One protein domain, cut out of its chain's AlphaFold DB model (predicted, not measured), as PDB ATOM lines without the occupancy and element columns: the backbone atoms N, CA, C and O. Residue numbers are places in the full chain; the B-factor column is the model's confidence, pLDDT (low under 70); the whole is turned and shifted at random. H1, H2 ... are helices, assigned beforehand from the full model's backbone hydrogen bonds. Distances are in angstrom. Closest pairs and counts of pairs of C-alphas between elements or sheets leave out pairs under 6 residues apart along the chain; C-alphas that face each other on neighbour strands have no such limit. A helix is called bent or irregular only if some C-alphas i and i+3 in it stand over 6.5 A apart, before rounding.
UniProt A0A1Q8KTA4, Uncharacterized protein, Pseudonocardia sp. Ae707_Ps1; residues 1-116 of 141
ATOM      1  N   MET A   1     147.771 120.993 119.530       72.31
ATOM      2  CA  MET A   1     148.614 120.440 118.438       72.31
ATOM      3  C   MET A   1     150.103 120.761 118.576       72.31
ATOM      4  O   MET A   1     150.893 119.830 118.561       72.31
ATOM      5  N   ARG A   2     150.511 122.024 118.786       75.50
ATOM      6  CA  ARG A   2     151.940 122.414 118.891       75.50
ATOM      7  C   ARG A   2     152.729 121.699 120.006       75.50
ATOM      8  O   ARG A   2     153.907 121.401 119.836       75.50
ATOM      9  N   HIS A   3     152.080 121.376 121.129       79.62
ATOM     10  CA  HIS A   3     152.695 120.584 122.203       79.62
ATOM     11  C   HIS A   3     152.943 119.129 121.794       79.62
ATOM     12  O   HIS A   3     154.050 118.643 121.993       79.62
ATOM     13  N   LEU A   4     151.961 118.479 121.159       87.12
ATOM     14  CA  LEU A   4     152.082 117.105 120.660       87.12
ATOM     15  C   LEU A   4     153.213 116.988 119.626       87.12
ATOM     16  O   LEU A   4     154.045 116.097 119.718       87.12
ATOM     17  N   GLN A   5     153.293 117.947 118.698       87.81
ATOM     18  CA  GLN A   5     154.387 118.029 117.725       87.81
ATOM     19  C   GLN A   5     155.748 118.159 118.418       87.81
ATOM     20  O   GLN A   5     156.683 117.453 118.062       87.81
ATOM     21  N   GLY A   6     155.852 119.010 119.446       86.62
ATOM     22  CA  GLY A   6     157.073 119.136 120.243       86.62
ATOM     23  C   GLY A   6     157.489 117.825 120.911       86.62
ATOM     24  O   GLY A   6     158.655 117.464 120.837       86.62
ATOM     25  N   VAL A   7     156.542 117.094 121.507       89.38
ATOM     26  CA  VAL A   7     156.799 115.788 122.140       89.38
ATOM     27  C   VAL A   7     157.329 114.773 121.126       89.38
ATOM     28  O   VAL A   7     158.333 114.116 121.388       89.38
ATOM     29  N   VAL A   8     156.694 114.674 119.955       91.94
ATOM     30  CA  VAL A   8     157.123 113.749 118.896       91.94
ATOM     31  C   VAL A   8     158.521 114.105 118.390       91.94
ATOM     32  O   VAL A   8     159.364 113.222 118.271       91.94
ATOM     33  N   ILE A   9     158.796 115.391 118.148       90.75
ATOM     34  CA  ILE A   9     160.118 115.863 117.708       90.75
ATOM     35  C   ILE A   9     161.188 115.541 118.753       90.75
ATOM     36  O   ILE A   9     162.262 115.067 118.391       90.75
ATOM     37  N   GLY A  10     160.898 115.780 120.035       89.38
ATOM     38  CA  GLY A  10     161.815 115.477 121.130       89.38
ATOM     39  C   GLY A  10     162.128 113.989 121.222       89.38
ATOM     40  O   GLY A  10     163.291 113.608 121.167       89.38
ATOM     41  N   LEU A  11     161.100 113.139 121.261       91.88
ATOM     42  CA  LEU A  11     161.271 111.684 121.317       91.88
ATOM     43  C   LEU A  11     162.038 111.145 120.106       91.88
ATOM     44  O   LEU A  11     163.079 110.514 120.269       91.88
ATOM     45  N   VAL A  12     161.549 111.409 118.892       94.94
ATOM     46  CA  VAL A  12     162.145 110.865 117.663       94.94
ATOM     47  C   VAL A  12     163.556 111.411 117.463       94.94
ATOM     48  O   VAL A  12     164.472 110.649 117.166       94.94
ATOM     49  N   GLY A  13     163.754 112.713 117.676       93.00
ATOM     50  CA  GLY A  13     165.063 113.345 117.544       93.00
ATOM     51  C   GLY A  13     166.078 112.790 118.541       93.00
ATOM     52  O   GLY A  13     167.203 112.484 118.152       93.00
ATOM     53  N   THR A  14     165.688 112.591 119.802       93.69
ATOM     54  CA  THR A  14     166.575 112.017 120.822       93.69
ATOM     55  C   THR A  14     166.884 110.545 120.553       93.69
ATOM     56  O   THR A  14     168.039 110.151 120.688       93.69
ATOM     57  N   VAL A  15     165.911 109.740 120.109       94.38
ATOM     58  CA  VAL A  15     166.154 108.338 119.719       94.38
ATOM     59  C   VAL A  15     167.127 108.254 118.541       94.38
ATOM     60  O   VAL A  15     168.085 107.485 118.595       94.38
ATOM     61  N   LEU A  16     166.930 109.069 117.500       95.12
ATOM     62  CA  LEU A  16     167.833 109.111 116.347       95.12
ATOM     63  C   LEU A  16     169.238 109.574 116.747       95.12
ATOM     64  O   LEU A  16     170.223 108.948 116.357       95.12
ATOM     65  N   ALA A  17     169.339 110.625 117.564       93.19
ATOM     66  CA  ALA A  17     170.613 111.114 118.083       93.19
ATOM     67  C   ALA A  17     171.356 110.026 118.872       93.19
ATOM     68  O   ALA A  17     172.545 109.815 118.647       93.19
ATOM     69  N   LEU A  18     170.651 109.295 119.741       93.69
ATOM     70  CA  LEU A  18     171.200 108.181 120.513       93.69
ATOM     71  C   LEU A  18     171.641 107.015 119.628       93.69
ATOM     72  O   LEU A  18     172.714 106.466 119.853       93.69
ATOM     73  N   ALA A  19     170.860 106.645 118.614       93.31
ATOM     74  CA  ALA A  19     171.230 105.574 117.694       93.31
ATOM     75  C   ALA A  19     172.520 105.912 116.926       93.31
ATOM     76  O   ALA A  19     173.426 105.082 116.828       93.31
ATOM     77  N   VAL A  20     172.632 107.150 116.433       94.88
ATOM     78  CA  VAL A  20     173.810 107.629 115.694       94.88
ATOM     79  C   VAL A  20     175.023 107.771 116.621       94.88
ATOM     80  O   VAL A  20     176.085 107.222 116.320       94.88
ATOM     81  N   ALA A  21     174.864 108.429 117.774       91.62
ATOM     82  CA  ALA A  21     175.928 108.593 118.763       91.62
ATOM     83  C   ALA A  21     176.396 107.244 119.321       91.62
ATOM     84  O   ALA A  21     177.593 106.984 119.406       91.62
ATOM     85  N   GLY A  22     175.461 106.354 119.653       92.12
ATOM     86  CA  GLY A  22     175.746 105.009 120.136       92.12
ATOM     87  C   GLY A  22     176.492 104.179 119.103       92.12
ATOM     88  O   GLY A  22     177.471 103.520 119.444       92.12
ATOM     89  N   ARG A  23     176.118 104.259 117.821       92.56
ATOM     90  CA  ARG A  23     176.885 103.596 116.760       92.56
ATOM     91  C   ARG A  23     178.303 104.161 116.656       92.56
ATOM     92  O   ARG A  23     179.246 103.375 116.620       92.56
ATOM     93  N   GLY A  24     178.457 105.486 116.701       90.44
ATOM     94  CA  GLY A  24     179.761 106.153 116.720       90.44
ATOM     95  C   GLY A  24     180.642 105.709 117.890       90.44
ATOM     96  O   GLY A  24     181.770 105.268 117.670       90.44
ATOM     97  N   MET A  25     180.098 105.710 119.111       91.81
ATOM     98  CA  MET A  25     180.792 105.257 120.321       91.81
ATOM     99  C   MET A  25     181.251 103.805 120.194       91.81
ATOM    100  O   MET A  25     182.400 103.496 120.494       91.81
ATOM    101  N   GLY A  26     180.376 102.920 119.708       89.69
ATOM    102  CA  GLY A  26     180.707 101.510 119.506       89.69
ATOM    103  C   GLY A  26     181.850 101.330 118.509       89.69
ATOM    104  O   GLY A  26     182.805 100.618 118.798       89.69
ATOM    105  N   THR A  27     181.794 102.026 117.370       88.94
ATOM    106  CA  THR A  27     182.856 101.958 116.354       88.94
ATOM    107  C   THR A  27     184.183 102.528 116.846       88.94
ATOM    108  O   THR A  27     185.213 101.890 116.654       88.94
ATOM    109  N   ALA A  28     184.172 103.678 117.528       88.75
ATOM    110  CA  ALA A  28     185.382 104.297 118.060       88.75
ATOM    111  C   ALA A  28     186.021 103.437 119.159       88.75
ATOM    112  O   ALA A  28     187.239 103.274 119.184       88.75
ATOM    113  N   PHE A  29     185.199 102.855 120.037       87.94
ATOM    114  CA  PHE A  29     185.664 101.997 121.122       87.94
ATOM    115  C   PHE A  29     186.201 100.651 120.617       87.94
ATOM    116  O   PHE A  29     187.241 100.189 121.075       87.94
ATOM    117  N   GLU A  30     185.540 100.011 119.648       88.50
ATOM    118  CA  GLU A  30     186.075  98.776 119.059       88.50
ATOM    119  C   GLU A  30     187.351  99.029 118.253       88.50
ATOM    120  O   GLU A  30     188.286  98.230 118.327       88.50
ATOM    121  N   ALA A  31     187.417 100.143 117.518       87.81
ATOM    122  CA  ALA A  31     188.612 100.536 116.779       87.81
ATOM    123  C   ALA A  31     189.802 100.780 117.719       87.81
ATOM    124  O   ALA A  31     190.896 100.280 117.457       87.81
ATOM    125  N   SER A  32     189.591 101.475 118.843       88.06
ATOM    126  CA  SER A  32     190.648 101.710 119.831       88.06
ATOM    127  C   SER A  32     191.095 100.419 120.519       88.06
ATOM    128  O   SER A  32     192.295 100.180 120.636       88.06
ATOM    129  N   MET A  33     190.158  99.536 120.883       89.88
ATOM    130  CA  MET A  33     190.468  98.227 121.473       89.88
ATOM    131  C   MET A  33     191.262  97.316 120.528       89.88
ATOM    132  O   MET A  33     192.094  96.537 120.982       89.88
ATOM    133  N   ARG A  34     191.035  97.415 119.212       90.88
ATOM    134  CA  ARG A  34     191.770  96.648 118.189       90.88
ATOM    135  C   ARG A  34     193.036  97.350 117.682       90.88
ATOM    136  O   ARG A  34     193.642  96.859 116.736       90.88
ATOM    137  N   MET A  35     193.415  98.492 118.264       87.19
ATOM    138  CA  MET A  35     194.506  99.362 117.794       87.19
ATOM    139  C   MET A  35     194.381  99.810 116.320       87.19
ATOM    140  O   MET A  35     195.365 100.183 115.687       87.19
ATOM    141  N   GLN A  36     193.166  99.826 115.764       87.00
ATOM    142  CA  GLN A  36     192.872 100.297 114.406       87.00
ATOM    143  C   GLN A  36     192.569 101.799 114.421       87.00
ATOM    144  O   GLN A  36     191.430 102.230 114.229       87.00
ATOM    145  N   LEU A  37     193.593 102.609 114.696       86.56
ATOM    146  CA  LEU A  37     193.435 104.048 114.943       86.56
ATOM    147  C   LEU A  37     192.873 104.823 113.738       86.56
ATOM    148  O   LEU A  37     192.163 105.806 113.940       86.56
ATOM    149  N   ASP A  38     193.075 104.338 112.513       86.81
ATOM    150  CA  ASP A  38     192.557 104.965 111.286       86.81
ATOM    151  C   ASP A  38     191.020 104.969 111.203       86.81
ATOM    152  O   ASP A  38     190.427 105.801 110.515       86.81
ATOM    153  N   ALA A  39     190.352 104.062 111.925       80.88
ATOM    154  CA  ALA A  39     188.892 103.967 111.967       80.88
ATOM    155  C   ALA A  39     188.259 104.800 113.100       80.88
ATOM    156  O   ALA A  39     187.047 105.040 113.094       80.88
ATOM    157  N   VAL A  40     189.057 105.287 114.060       87.50
ATOM    158  CA  VAL A  40     188.581 106.119 115.182       87.50
ATOM    159  C   VAL A  40     187.934 107.431 114.707       87.50
ATOM    160  O   VAL A  40     186.857 107.761 115.217       87.50
ATOM    161  N   PRO A  41     188.482 108.162 113.710       91.56
ATOM    162  CA  PRO A  41     187.859 109.377 113.188       91.56
ATOM    163  C   PRO A  41     186.448 109.153 112.639       91.56
ATOM    164  O   PRO A  41     185.585 110.009 112.817       91.56
ATOM    165  N   ALA A  42     186.180 107.999 112.019       89.00
ATOM    166  CA  ALA A  42     184.850 107.677 111.504       89.00
ATOM    167  C   ALA A  42     183.829 107.515 112.644       89.00
ATOM    168  O   ALA A  42     182.721 108.051 112.574       89.00
ATOM    169  N   GLY A  43     184.219 106.840 113.731       88.44
ATOM    170  CA  GLY A  43     183.382 106.732 114.927       88.44
ATOM    171  C   GLY A  43     183.170 108.074 115.628       88.44
ATOM    172  O   GLY A  43     182.051 108.392 116.037       88.44
ATOM    173  N   ALA A  44     184.211 108.908 115.692       88.88
ATOM    174  CA  ALA A  44     184.121 110.268 116.216       88.88
ATOM    175  C   ALA A  44     183.200 111.161 115.364       88.88
ATOM    176  O   ALA A  44     182.395 111.909 115.914       88.88
ATOM    177  N   ALA A  45     183.247 111.047 114.034       92.44
ATOM    178  CA  ALA A  45     182.362 111.782 113.132       92.44
ATOM    179  C   ALA A  45     180.887 111.416 113.355       92.44
ATOM    180  O   ALA A  45     180.028 112.297 113.400       92.44
ATOM    181  N   LEU A  46     180.588 110.130 113.568       92.81
ATOM    182  CA  LEU A  46     179.242 109.680 113.933       92.81
ATOM    183  C   LEU A  46     178.815 110.202 115.311       92.81
ATOM    184  O   LEU A  46     177.679 110.641 115.469       92.81
ATOM    185  N   LEU A  47     179.715 110.210 116.297       90.38
ATOM    186  CA  LEU A  47     179.443 110.813 117.605       90.38
ATOM    187  C   LEU A  47     179.113 112.304 117.491       90.38
ATOM    188  O   LEU A  47     178.125 112.756 118.071       90.38
ATOM    189  N   LEU A  48     179.891 113.052 116.704       92.62
ATOM    190  CA  LEU A  48     179.633 114.464 116.425       92.62
ATOM    191  C   LEU A  48     178.282 114.654 115.740       92.62
ATOM    192  O   LEU A  48     177.515 115.521 116.150       92.62
ATOM    193  N   LEU A  49     177.947 113.817 114.757       95.19
ATOM    194  CA  LEU A  49     176.649 113.862 114.086       95.19
ATOM    195  C   LEU A  49     175.497 113.605 115.068       95.19
ATOM    196  O   LEU A  49     174.513 114.341 115.067       95.19
ATOM    197  N   GLY A  50     175.635 112.616 115.956       92.00
ATOM    198  CA  GLY A  50     174.674 112.361 117.030       92.00
ATOM    199  C   GLY A  50     174.529 113.553 117.983       92.00
ATOM    200  O   GLY A  50     173.411 113.938 118.328       92.00
ATOM    201  N   GLY A  51     175.641 114.204 118.337       91.56
ATOM    202  CA  GLY A  51     175.646 115.441 119.120       91.56
ATOM    203  C   GLY A  51     174.940 116.604 118.417       91.56
ATOM    204  O   GLY A  51     174.141 117.302 119.039       91.56
ATOM    205  N   VAL A  52     175.160 116.783 117.110       93.75
ATOM    206  CA  VAL A  52     174.477 117.801 116.289       93.75
ATOM    207  C   VAL A  52     172.971 117.552 116.246       93.75
ATOM    208  O   VAL A  52     172.194 118.492 116.412       93.75
ATOM    209  N   LEU A  53     172.540 116.297 116.091       94.00
ATOM    210  CA  LEU A  53     171.121 115.932 116.140       94.00
ATOM    211  C   LEU A  53     170.499 116.281 117.497       94.00
ATOM    212  O   LEU A  53     169.419 116.873 117.548       94.00
ATOM    213  N   LEU A  54     171.205 115.994 118.595       90.81
ATOM    214  CA  LEU A  54     170.757 116.358 119.939       90.81
ATOM    215  C   LEU A  54     170.697 117.886 120.132       90.81
ATOM    216  O   LEU A  54     169.744 118.408 120.709       90.81
ATOM    217  N   GLY A  55     171.669 118.620 119.584       90.81
ATOM    218  CA  GLY A  55     171.643 120.082 119.506       90.81
ATOM    219  C   GLY A  55     170.452 120.608 118.695       90.81
ATOM    220  O   GLY A  55     169.841 121.611 119.061       90.81
ATOM    221  N   GLY A  56     170.041 119.896 117.643       90.12
ATOM    222  CA  GLY A  56     168.808 120.165 116.902       90.12
ATOM    223  C   GLY A  56     167.552 120.029 117.770       90.12
ATOM    224  O   GLY A  56     166.682 120.902 117.738       90.12
ATOM    225  N   VAL A  57     167.482 118.993 118.616       89.88
ATOM    226  CA  VAL A  57     166.399 118.826 119.607       89.88
ATOM    227  C   VAL A  57     166.395 119.977 120.614       89.88
ATOM    228  O   VAL A  57     165.335 120.517 120.938       89.88
ATOM    229  N   ALA A  58     167.573 120.418 121.058       89.62
ATOM    230  CA  ALA A  58     167.716 121.591 121.914       89.62
ATOM    231  C   ALA A  58     167.179 122.861 121.221       89.62
ATOM    232  O   ALA A  58     166.411 123.619 121.812       89.62
ATOM    233  N   LEU A  59     167.496 123.070 119.939       89.38
ATOM    234  CA  LEU A  59     166.999 124.201 119.146       89.38
ATOM    235  C   LEU A  59     165.482 124.155 118.911       89.38
ATOM    236  O   LEU A  59     164.852 125.215 118.794       89.38
ATOM    237  N   ALA A  60     164.868 122.968 118.921       87.81
ATOM    238  CA  ALA A  60     163.418 122.811 118.824       87.81
ATOM    239  C   ALA A  60     162.658 123.463 119.998       87.81
ATOM    240  O   ALA A  60     161.463 123.741 119.864       87.81
ATOM    241  N   VAL A  61     163.350 123.843 121.088       85.25
ATOM    242  CA  VAL A  61     162.813 124.704 122.162       85.25
ATOM    243  C   VAL A  61     162.176 125.992 121.624       85.25
ATOM    244  O   VAL A  61     161.228 126.524 122.210       85.25
ATOM    245  N   ARG A  62     162.675 126.499 120.484       84.25
ATOM    246  CA  ARG A  62     162.147 127.696 119.816       84.25
ATOM    247  C   ARG A  62     160.710 127.493 119.339       84.25
ATOM    248  O   ARG A  62     159.923 128.436 119.410       84.25
ATOM    249  N   VAL A  63     160.372 126.274 118.915       84.06
ATOM    250  CA  VAL A  63     159.036 125.879 118.449       84.06
ATOM    251  C   VAL A  63     158.169 125.438 119.626       84.06
ATOM    252  O   VAL A  63     157.050 125.923 119.789       84.06
ATOM    253  N   SER A  64     158.691 124.553 120.478       83.62
ATOM    254  CA  SER A  64     157.982 124.032 121.645       83.62
ATOM    255  C   SER A  64     158.963 123.636 122.753       83.62
ATOM    256  O   SER A  64     159.862 122.836 122.499       83.62
ATOM    257  N   PRO A  65     158.774 124.103 124.004       83.88
ATOM    258  CA  PRO A  65     159.623 123.694 125.125       83.88
ATOM    259  C   PRO A  65     159.458 122.209 125.481       83.88
ATOM    260  O   PRO A  65     160.314 121.640 126.149       83.88
ATOM    261  N   ALA A  66     158.385 121.560 125.009       87.25
ATOM    262  CA  ALA A  66     158.162 120.136 125.233       87.25
ATOM    263  C   ALA A  66     159.195 119.252 124.513       87.25
ATOM    264  O   ALA A  66     159.454 118.148 124.978       87.25
ATOM    265  N   ALA A  67     159.807 119.719 123.418       88.62
ATOM    266  CA  ALA A  67     160.791 118.938 122.662       88.62
ATOM    267  C   ALA A  67     162.064 118.616 123.473       88.62
ATOM    268  O   ALA A  67     162.332 117.438 123.698       88.62
ATOM    269  N   PRO A  68     162.818 119.601 124.001       89.06
ATOM    270  CA  PRO A  68     163.982 119.295 124.831       89.06
ATOM    271  C   PRO A  68     163.613 118.593 126.146       89.06
ATOM    272  O   PRO A  68     164.358 117.728 126.591       89.06
ATOM    273  N   LEU A  69     162.454 118.899 126.748       91.19
ATOM    274  CA  LEU A  69     162.011 118.236 127.983       91.19
ATOM    275  C   LEU A  69     161.718 116.751 127.774       91.19
ATOM    276  O   LEU A  69     162.120 115.929 128.587       91.19
ATOM    277  N   THR A  70     161.034 116.395 126.690       91.56
ATOM    278  CA  THR A  70     160.728 114.987 126.390       91.56
ATOM    279  C   THR A  70     161.989 114.200 126.059       91.56
ATOM    280  O   THR A  70     162.135 113.080 126.541       91.56
ATOM    281  N   GLY A  71     162.944 114.812 125.353       90.31
ATOM    282  CA  GLY A  71     164.280 114.246 125.170       90.31
ATOM    283  C   GLY A  71     165.032 114.046 126.492       90.31
ATOM    284  O   GLY A  71     165.597 112.979 126.723       90.31
ATOM    285  N   ALA A  72     164.988 115.029 127.398       91.81
ATOM    286  CA  ALA A  72     165.605 114.926 128.721       91.81
ATOM    287  C   ALA A  72     164.981 113.805 129.566       91.81
ATOM    288  O   ALA A  72     165.703 112.996 130.143       91.81
ATOM    289  N   VAL A  73     163.648 113.716 129.600       94.81
ATOM    290  CA  VAL A  73     162.932 112.649 130.313       94.81
ATOM    291  C   VAL A  73     163.306 111.281 129.749       94.81
ATOM    292  O   VAL A  73     163.626 110.383 130.521       94.81
ATOM    293  N   LEU A  74     163.333 111.127 128.424       93.81
ATOM    294  CA  LEU A  74     163.736 109.875 127.786       93.81
ATOM    295  C   LEU A  74     165.159 109.464 128.193       93.81
ATOM    296  O   LEU A  74     165.387 108.314 128.560       93.81
ATOM    297  N   LEU A  75     166.108 110.400 128.160       92.94
ATOM    298  CA  LEU A  75     167.497 110.146 128.539       92.94
ATOM    299  C   LEU A  75     167.648 109.787 130.022       92.94
ATOM    300  O   LEU A  75     168.435 108.900 130.345       92.94
ATOM    301  N   ILE A  76     166.887 110.432 130.912       93.50
ATOM    302  CA  ILE A  76     166.852 110.096 132.344       93.50
ATOM    303  C   ILE A  76     166.299 108.690 132.541       93.50
ATOM    304  O   ILE A  76     166.917 107.905 133.247       93.50
ATOM    305  N   LEU A  77     165.178 108.353 131.899       93.25
ATOM    306  CA  LEU A  77     164.574 107.025 132.015       93.25
ATOM    307  C   LEU A  77     165.517 105.936 131.504       93.25
ATOM    308  O   LEU A  77     165.689 104.927 132.177       93.25
ATOM    309  N   LEU A  78     166.176 106.153 130.365       90.75
ATOM    310  CA  LEU A  78     167.163 105.214 129.823       90.75
ATOM    311  C   LEU A  78     168.407 105.091 130.712       90.75
ATOM    312  O   LEU A  78     168.928 103.993 130.884       90.75
ATOM    313  N   SER A  79     168.871 106.197 131.296       90.50
ATOM    314  CA  SER A  79     170.016 106.187 132.218       90.50
ATOM    315  C   SER A  79     169.658 105.534 133.553       90.50
ATOM    316  O   SER A  79     170.465 104.807 134.106       90.50
ATOM    317  N   ALA A  80     168.439 105.727 134.057       91.81
ATOM    318  CA  ALA A  80     167.950 105.031 135.241       91.81
ATOM    319  C   ALA A  80     167.767 103.534 134.959       91.81
ATOM    320  O   ALA A  80     168.176 102.700 135.758       91.81
ATOM    321  N   TYR A  81     167.217 103.181 133.792       89.81
ATOM    322  CA  TYR A  81     167.077 101.792 133.358       89.81
ATOM    323  C   TYR A  81     168.434 101.078 133.264       89.81
ATOM    324  O   TYR A  81     168.526  99.909 133.630       89.81
ATOM    325  N   SER A  82     169.504 101.787 132.873       89.94
ATOM    326  CA  SER A  82     170.862 101.221 132.808       89.94
ATOM    327  C   SER A  82     171.402 100.744 134.158       89.94
ATOM    328  O   SER A  82     172.289  99.895 134.181       89.94
ATOM    329  N   TRP A  83     170.857 101.241 135.274       88.00
ATOM    330  CA  TRP A  83     171.224 100.791 136.618       88.00
ATOM    331  C   TRP A  83     170.537  99.480 136.993       88.00
ATOM    332  O   TRP A  83     171.100  98.694 137.751       88.00
ATOM    333  N   PHE A  84     169.324  99.251 136.484       90.19
ATOM    334  CA  PHE A  84     168.547  98.048 136.778       90.19
ATOM    335  C   PHE A  84     168.941  96.884 135.874       90.19
ATOM    336  O   PHE A  84     169.139  95.774 136.358       90.19
ATOM    337  N   ASP A  85     169.068  97.141 134.572       90.06
ATOM    338  CA  ASP A  85     169.442  96.132 133.585       90.06
ATOM    339  C   ASP A  85     170.412  96.724 132.548       90.06
ATOM    340  O   ASP A  85     170.015  97.131 131.446       90.06
ATOM    341  N   PRO A  86     171.713  96.787 132.881       84.69
ATOM    342  CA  PRO A  86     172.713  97.270 131.942       84.69
ATOM    343  C   PRO A  86     172.809  96.361 130.710       84.69
ATOM    344  O   PRO A  86     173.052  96.856 129.608       84.69
ATOM    345  N   GLN A  87     172.597  95.045 130.858       88.88
ATOM    346  CA  GLN A  87     172.788  94.080 129.772       88.88
ATOM    347  C   GLN A  87     171.787  94.279 128.636       88.88
ATOM    348  O   GLN A  87     172.185  94.211 127.471       88.88
ATOM    349  N   ALA A  88     170.531  94.606 128.946       87.00
ATOM    350  CA  ALA A  88     169.535  94.936 127.931       87.00
ATOM    351  C   ALA A  88     169.989  96.086 127.014       87.00
ATOM    352  O   ALA A  88     169.818  96.015 125.795       87.00
ATOM    353  N   LEU A  89     170.641  97.118 127.560       85.62
ATOM    354  CA  LEU A  89     171.143  98.241 126.760       85.62
ATOM    355  C   LEU A  89     172.349  97.857 125.899       85.62
ATOM    356  O   LEU A  89     172.441  98.284 124.748       85.62
ATOM    357  N   PHE A  90     173.248  97.015 126.416       85.19
ATOM    358  CA  PHE A  90     174.331  96.444 125.610       85.19
ATOM    359  C   PHE A  90     173.801  95.535 124.489       85.19
ATOM    360  O   PHE A  90     174.393  95.516 123.408       85.19
ATOM    361  N   GLY A  91     172.675  94.846 124.710       86.38
ATOM    362  CA  GLY A  91     171.981  94.025 123.712       86.38
ATOM    363  C   GLY A  91     171.382  94.829 122.552       86.38
ATOM    364  O   GLY A  91     171.363  94.348 121.421       86.38
ATOM    365  N   LEU A  92     170.967  96.077 122.796       82.94
ATOM    366  CA  LEU A  92     170.510  97.006 121.750       82.94
ATOM    367  C   LEU A  92     171.671  97.603 120.938       82.94
ATOM    368  O   LEU A  92     171.491  98.048 119.804       82.94
ATOM    369  N   GLY A  93     172.872  97.610 121.512       87.44
ATOM    370  CA  GLY A  93     174.099  98.020 120.847       87.44
ATOM    371  C   GLY A  93     175.172  98.400 121.859       87.44
ATOM    372  O   GLY A  93     174.947  99.234 122.735       87.44
ATOM    373  N   ARG A  94     176.382  97.850 121.701       85.38
ATOM    374  CA  ARG A  94     177.481  98.055 122.665       85.38
ATOM    375  C   ARG A  94     177.770  99.526 122.955       85.38
ATOM    376  O   ARG A  94     177.951  99.897 124.107       85.38
ATOM    377  N   GLY A  95     177.766 100.375 121.928       86.94
ATOM    378  CA  GLY A  95     178.027 101.801 122.104       86.94
ATOM    379  C   GLY A  95     176.911 102.576 122.812       86.94
ATOM    380  O   GLY A  95     177.215 103.528 123.525       86.94
ATOM    381  N   LEU A  96     175.647 102.144 122.706       87.44
ATOM    382  CA  LEU A  96     174.561 102.664 123.549       87.44
ATOM    383  C   LEU A  96     174.754 102.242 125.006       87.44
ATOM    384  O   LEU A  96     174.626 103.076 125.900       87.44
ATOM    385  N   GLY A  97     175.124 100.977 125.227       87.38
ATOM    386  CA  GLY A  97     175.487 100.463 126.546       87.38
ATOM    387  C   GLY A  97     176.614 101.269 127.195       87.38
ATOM    388  O   GLY A  97     176.481 101.680 128.342       87.38
ATOM    389  N   TYR A  98     177.678 101.599 126.453       87.94
ATOM    390  CA  TYR A  98     178.751 102.460 126.966       87.94
ATOM    391  C   TYR A  98     178.272 103.881 127.275       87.94
ATOM    392  O   TYR A  98     178.587 104.406 128.340       87.94
ATOM    393  N   LEU A  99     177.485 104.504 126.392       88.19
ATOM    394  CA  LEU A  99     176.982 105.864 126.620       88.19
ATOM    395  C   LEU A  99     176.087 105.963 127.862       88.19
ATOM    396  O   LEU A  99     176.241 106.875 128.676       88.19
ATOM    397  N   LEU A 100     175.141 105.036 128.002       88.69
ATOM    398  CA  LEU A 100     174.153 105.056 129.080       88.69
ATOM    399  C   LEU A 100     174.692 104.448 130.377       88.69
ATOM    400  O   LEU A 100     174.305 104.888 131.456       88.69
ATOM    401  N   GLY A 101     175.603 103.478 130.294       83.38
ATOM    402  CA  GLY A 101     176.297 102.909 131.449       83.38
ATOM    403  C   GLY A 101     177.223 103.926 132.116       83.38
ATOM    404  O   GLY A 101     177.213 104.055 133.336       83.38
ATOM    405  N   LEU A 102     177.935 104.735 131.320       86.00
ATOM    406  CA  LEU A 102     178.777 105.838 131.805       86.00
ATOM    407  C   LEU A 102     177.986 107.093 132.213       86.00
ATOM    408  O   LEU A 102     178.581 108.125 132.507       86.00
ATOM    409  N   GLN A 103     176.650 107.028 132.235       88.69
ATOM    410  CA  GLN A 103     175.771 108.131 132.638       88.69
ATOM    411  C   GLN A 103     175.874 109.396 131.768       88.69
ATOM    412  O   GLN A 103     175.377 110.458 132.153       88.69
ATOM    413  N   TYR A 104     176.419 109.299 130.548       87.69
ATOM    414  CA  TYR A 104     176.385 110.422 129.607       87.69
ATOM    415  C   TYR A 104     174.949 110.808 129.242       87.69
ATOM    416  O   TYR A 104     174.671 111.983 129.015       87.69
ATOM    417  N   GLY A 105     174.013 109.851 129.261       86.94
ATOM    418  CA  GLY A 105     172.587 110.131 129.089       86.94
ATOM    419  C   GLY A 105     172.041 111.113 130.133       86.94
ATOM    420  O   GLY A 105     171.391 112.089 129.761       86.94
ATOM    421  N   ALA A 106     172.363 110.929 131.416       89.81
ATOM    422  CA  ALA A 106     171.929 111.823 132.491       89.81
ATOM    423  C   ALA A 106     172.526 113.234 132.348       89.81
ATOM    424  O   ALA A 106     171.823 114.230 132.527       89.81
ATOM    425  N   LEU A 107     173.800 113.330 131.948       91.94
ATOM    426  CA  LEU A 107     174.461 114.610 131.681       91.94
ATOM    427  C   LEU A 107     173.787 115.362 130.523       91.94
ATOM    428  O   LEU A 107     173.443 116.539 130.655       91.94
ATOM    429  N   LEU A 108     173.536 114.671 129.409       90.19
ATOM    430  CA  LEU A 108     172.844 115.231 128.247       90.19
ATOM    431  C   LEU A 108     171.398 115.626 128.579       90.19
ATOM    432  O   LEU A 108     170.914 116.657 128.109       90.19
ATOM    433  N   ALA A 109     170.719 114.855 129.431       91.31
ATOM    434  CA  ALA A 109     169.391 115.198 129.918       91.31
ATOM    435  C   ALA A 109     169.393 116.497 130.728       91.31
ATOM    436  O   ALA A 109     168.544 117.359 130.502       91.31
ATOM    437  N   GLY A 110     170.365 116.661 131.632       90.31
ATOM    438  CA  GLY A 110     170.554 117.894 132.392       90.31
ATOM    439  C   GLY A 110     170.748 119.100 131.474       90.31
ATOM    440  O   GLY A 110     170.073 120.115 131.639       90.31
ATOM    441  N   MET A 111     171.586 118.966 130.441       91.69
ATOM    442  CA  MET A 111     171.785 120.016 129.437       91.69
ATOM    443  C   MET A 111     170.488 120.374 128.698       91.69
ATOM    444  O   MET A 111     170.148 121.553 128.588       91.69
ATOM    445  N   LEU A 112     169.727 119.381 128.225       88.94
ATOM    446  CA  LEU A 112     168.450 119.620 127.542       88.94
ATOM    447  C   LEU A 112     167.408 120.265 128.463       88.94
ATOM    448  O   LEU A 112     166.692 121.175 128.035       88.94
ATOM    449  N   ALA A 113     167.344 119.848 129.729       89.06
ATOM    450  CA  ALA A 113     166.473 120.465 130.720       89.06
ATOM    451  C   ALA A 113     166.844 121.941 130.924       89.06
ATOM    452  O   ALA A 113     165.979 122.809 130.815       89.06
ATOM    453  N   VAL A 114     168.130 122.248 131.120       89.19
ATOM    454  CA  VAL A 114     168.625 123.627 131.254       89.19
ATOM    455  C   VAL A 114     168.239 124.473 130.039       89.19
ATOM    456  O   VAL A 114     167.692 125.560 130.210       89.19
ATOM    457  N   VAL A 115     168.420 123.966 128.815       87.19
ATOM    458  CA  VAL A 115     167.990 124.661 127.586       87.19
ATOM    459  C   VAL A 115     166.485 124.941 127.589       87.19
ATOM    460  O   VAL A 115     166.052 126.028 127.198       87.19
ATOM    461  N   ALA A 116     165.673 123.982 128.039       84.69
ATOM    462  CA  ALA A 116     164.228 124.148 128.106       84.69
ATOM    463  C   ALA A 116     163.808 125.253 129.091       84.69
ATOM    464  O   ALA A 116     162.886 126.018 128.795       84.69
TER     465      ALA A 116
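AT A GLANCE: This is residues 1 to 116 of the 141 residues of an uncharacterized protein of Pseudonocardia sp. Ae707_Ps1 (UniProt A0A1Q8KTA4). A long helical hairpin, H1 and H2 side by side, makes the longest axis; H3 slants away from one end of it, and H6 folds back along H3. The short hairpin H4 and H5 fills the space between H3's far end and H1. The printed part has 116 residues with six named helices, H1 to H6 in chain order, and no named strand: all helix. It is compact, with a radius of gyration of the C-alphas of 14.4 A, and elongated, spanning 49 by 31 by 20 A.

IN THESE COORDINATES: H1, residues 2 to 33, is 45.6 A long and begins at C-alpha 2 (151.940, 122.414, 118.891). H2, residues 37 to 62, is 39.5 A long and only just irregular: C-alphas 38 and 41 are 6.7 A apart. H3 is residues 66 to 84, 27.0 A; H4 86 to 92, 10.4 A; H5 94 to 101, 10.1 A; H6 104 to 116, 18.4 A, ending at C-alpha 116 (164.228, 124.148, 128.106).

HOW THE PARTS SIT: H1 touches H2, closest C-alphas Gly 24 and Gly 43 at 4.1 A, at a shallow tilt of 14 degrees, opposite ways. With residues 3 to 14 alone H1 touches H3, the hub, at a steep 46 degrees; C-alphas Gly 10 and Ala 67 are closest, 3.9 A. H6 touches H3 at a shallow 22 degrees, opposite ways, closest C-alphas Ala 72 and Ala 109, 4.0 A. H5 touches H1, closest C-alphas Gly 26 and Gly 95, 3.7 A, and H4, closest C-alphas Phe 90 and Gly 97, 4.3 A. H1 and H6 are apart. Every O i to N i+4 pair is within hydrogen-bond range in H1, H4, H5 and H6; H2 has 18 of 22, H3 13 of 15.

THE WHOLE: The C-alphas of Met 1 and Met 35 are farthest apart, 50.5 A. The printed part has no cut, its five links are tight, and no printed residue is under pLDDT 70.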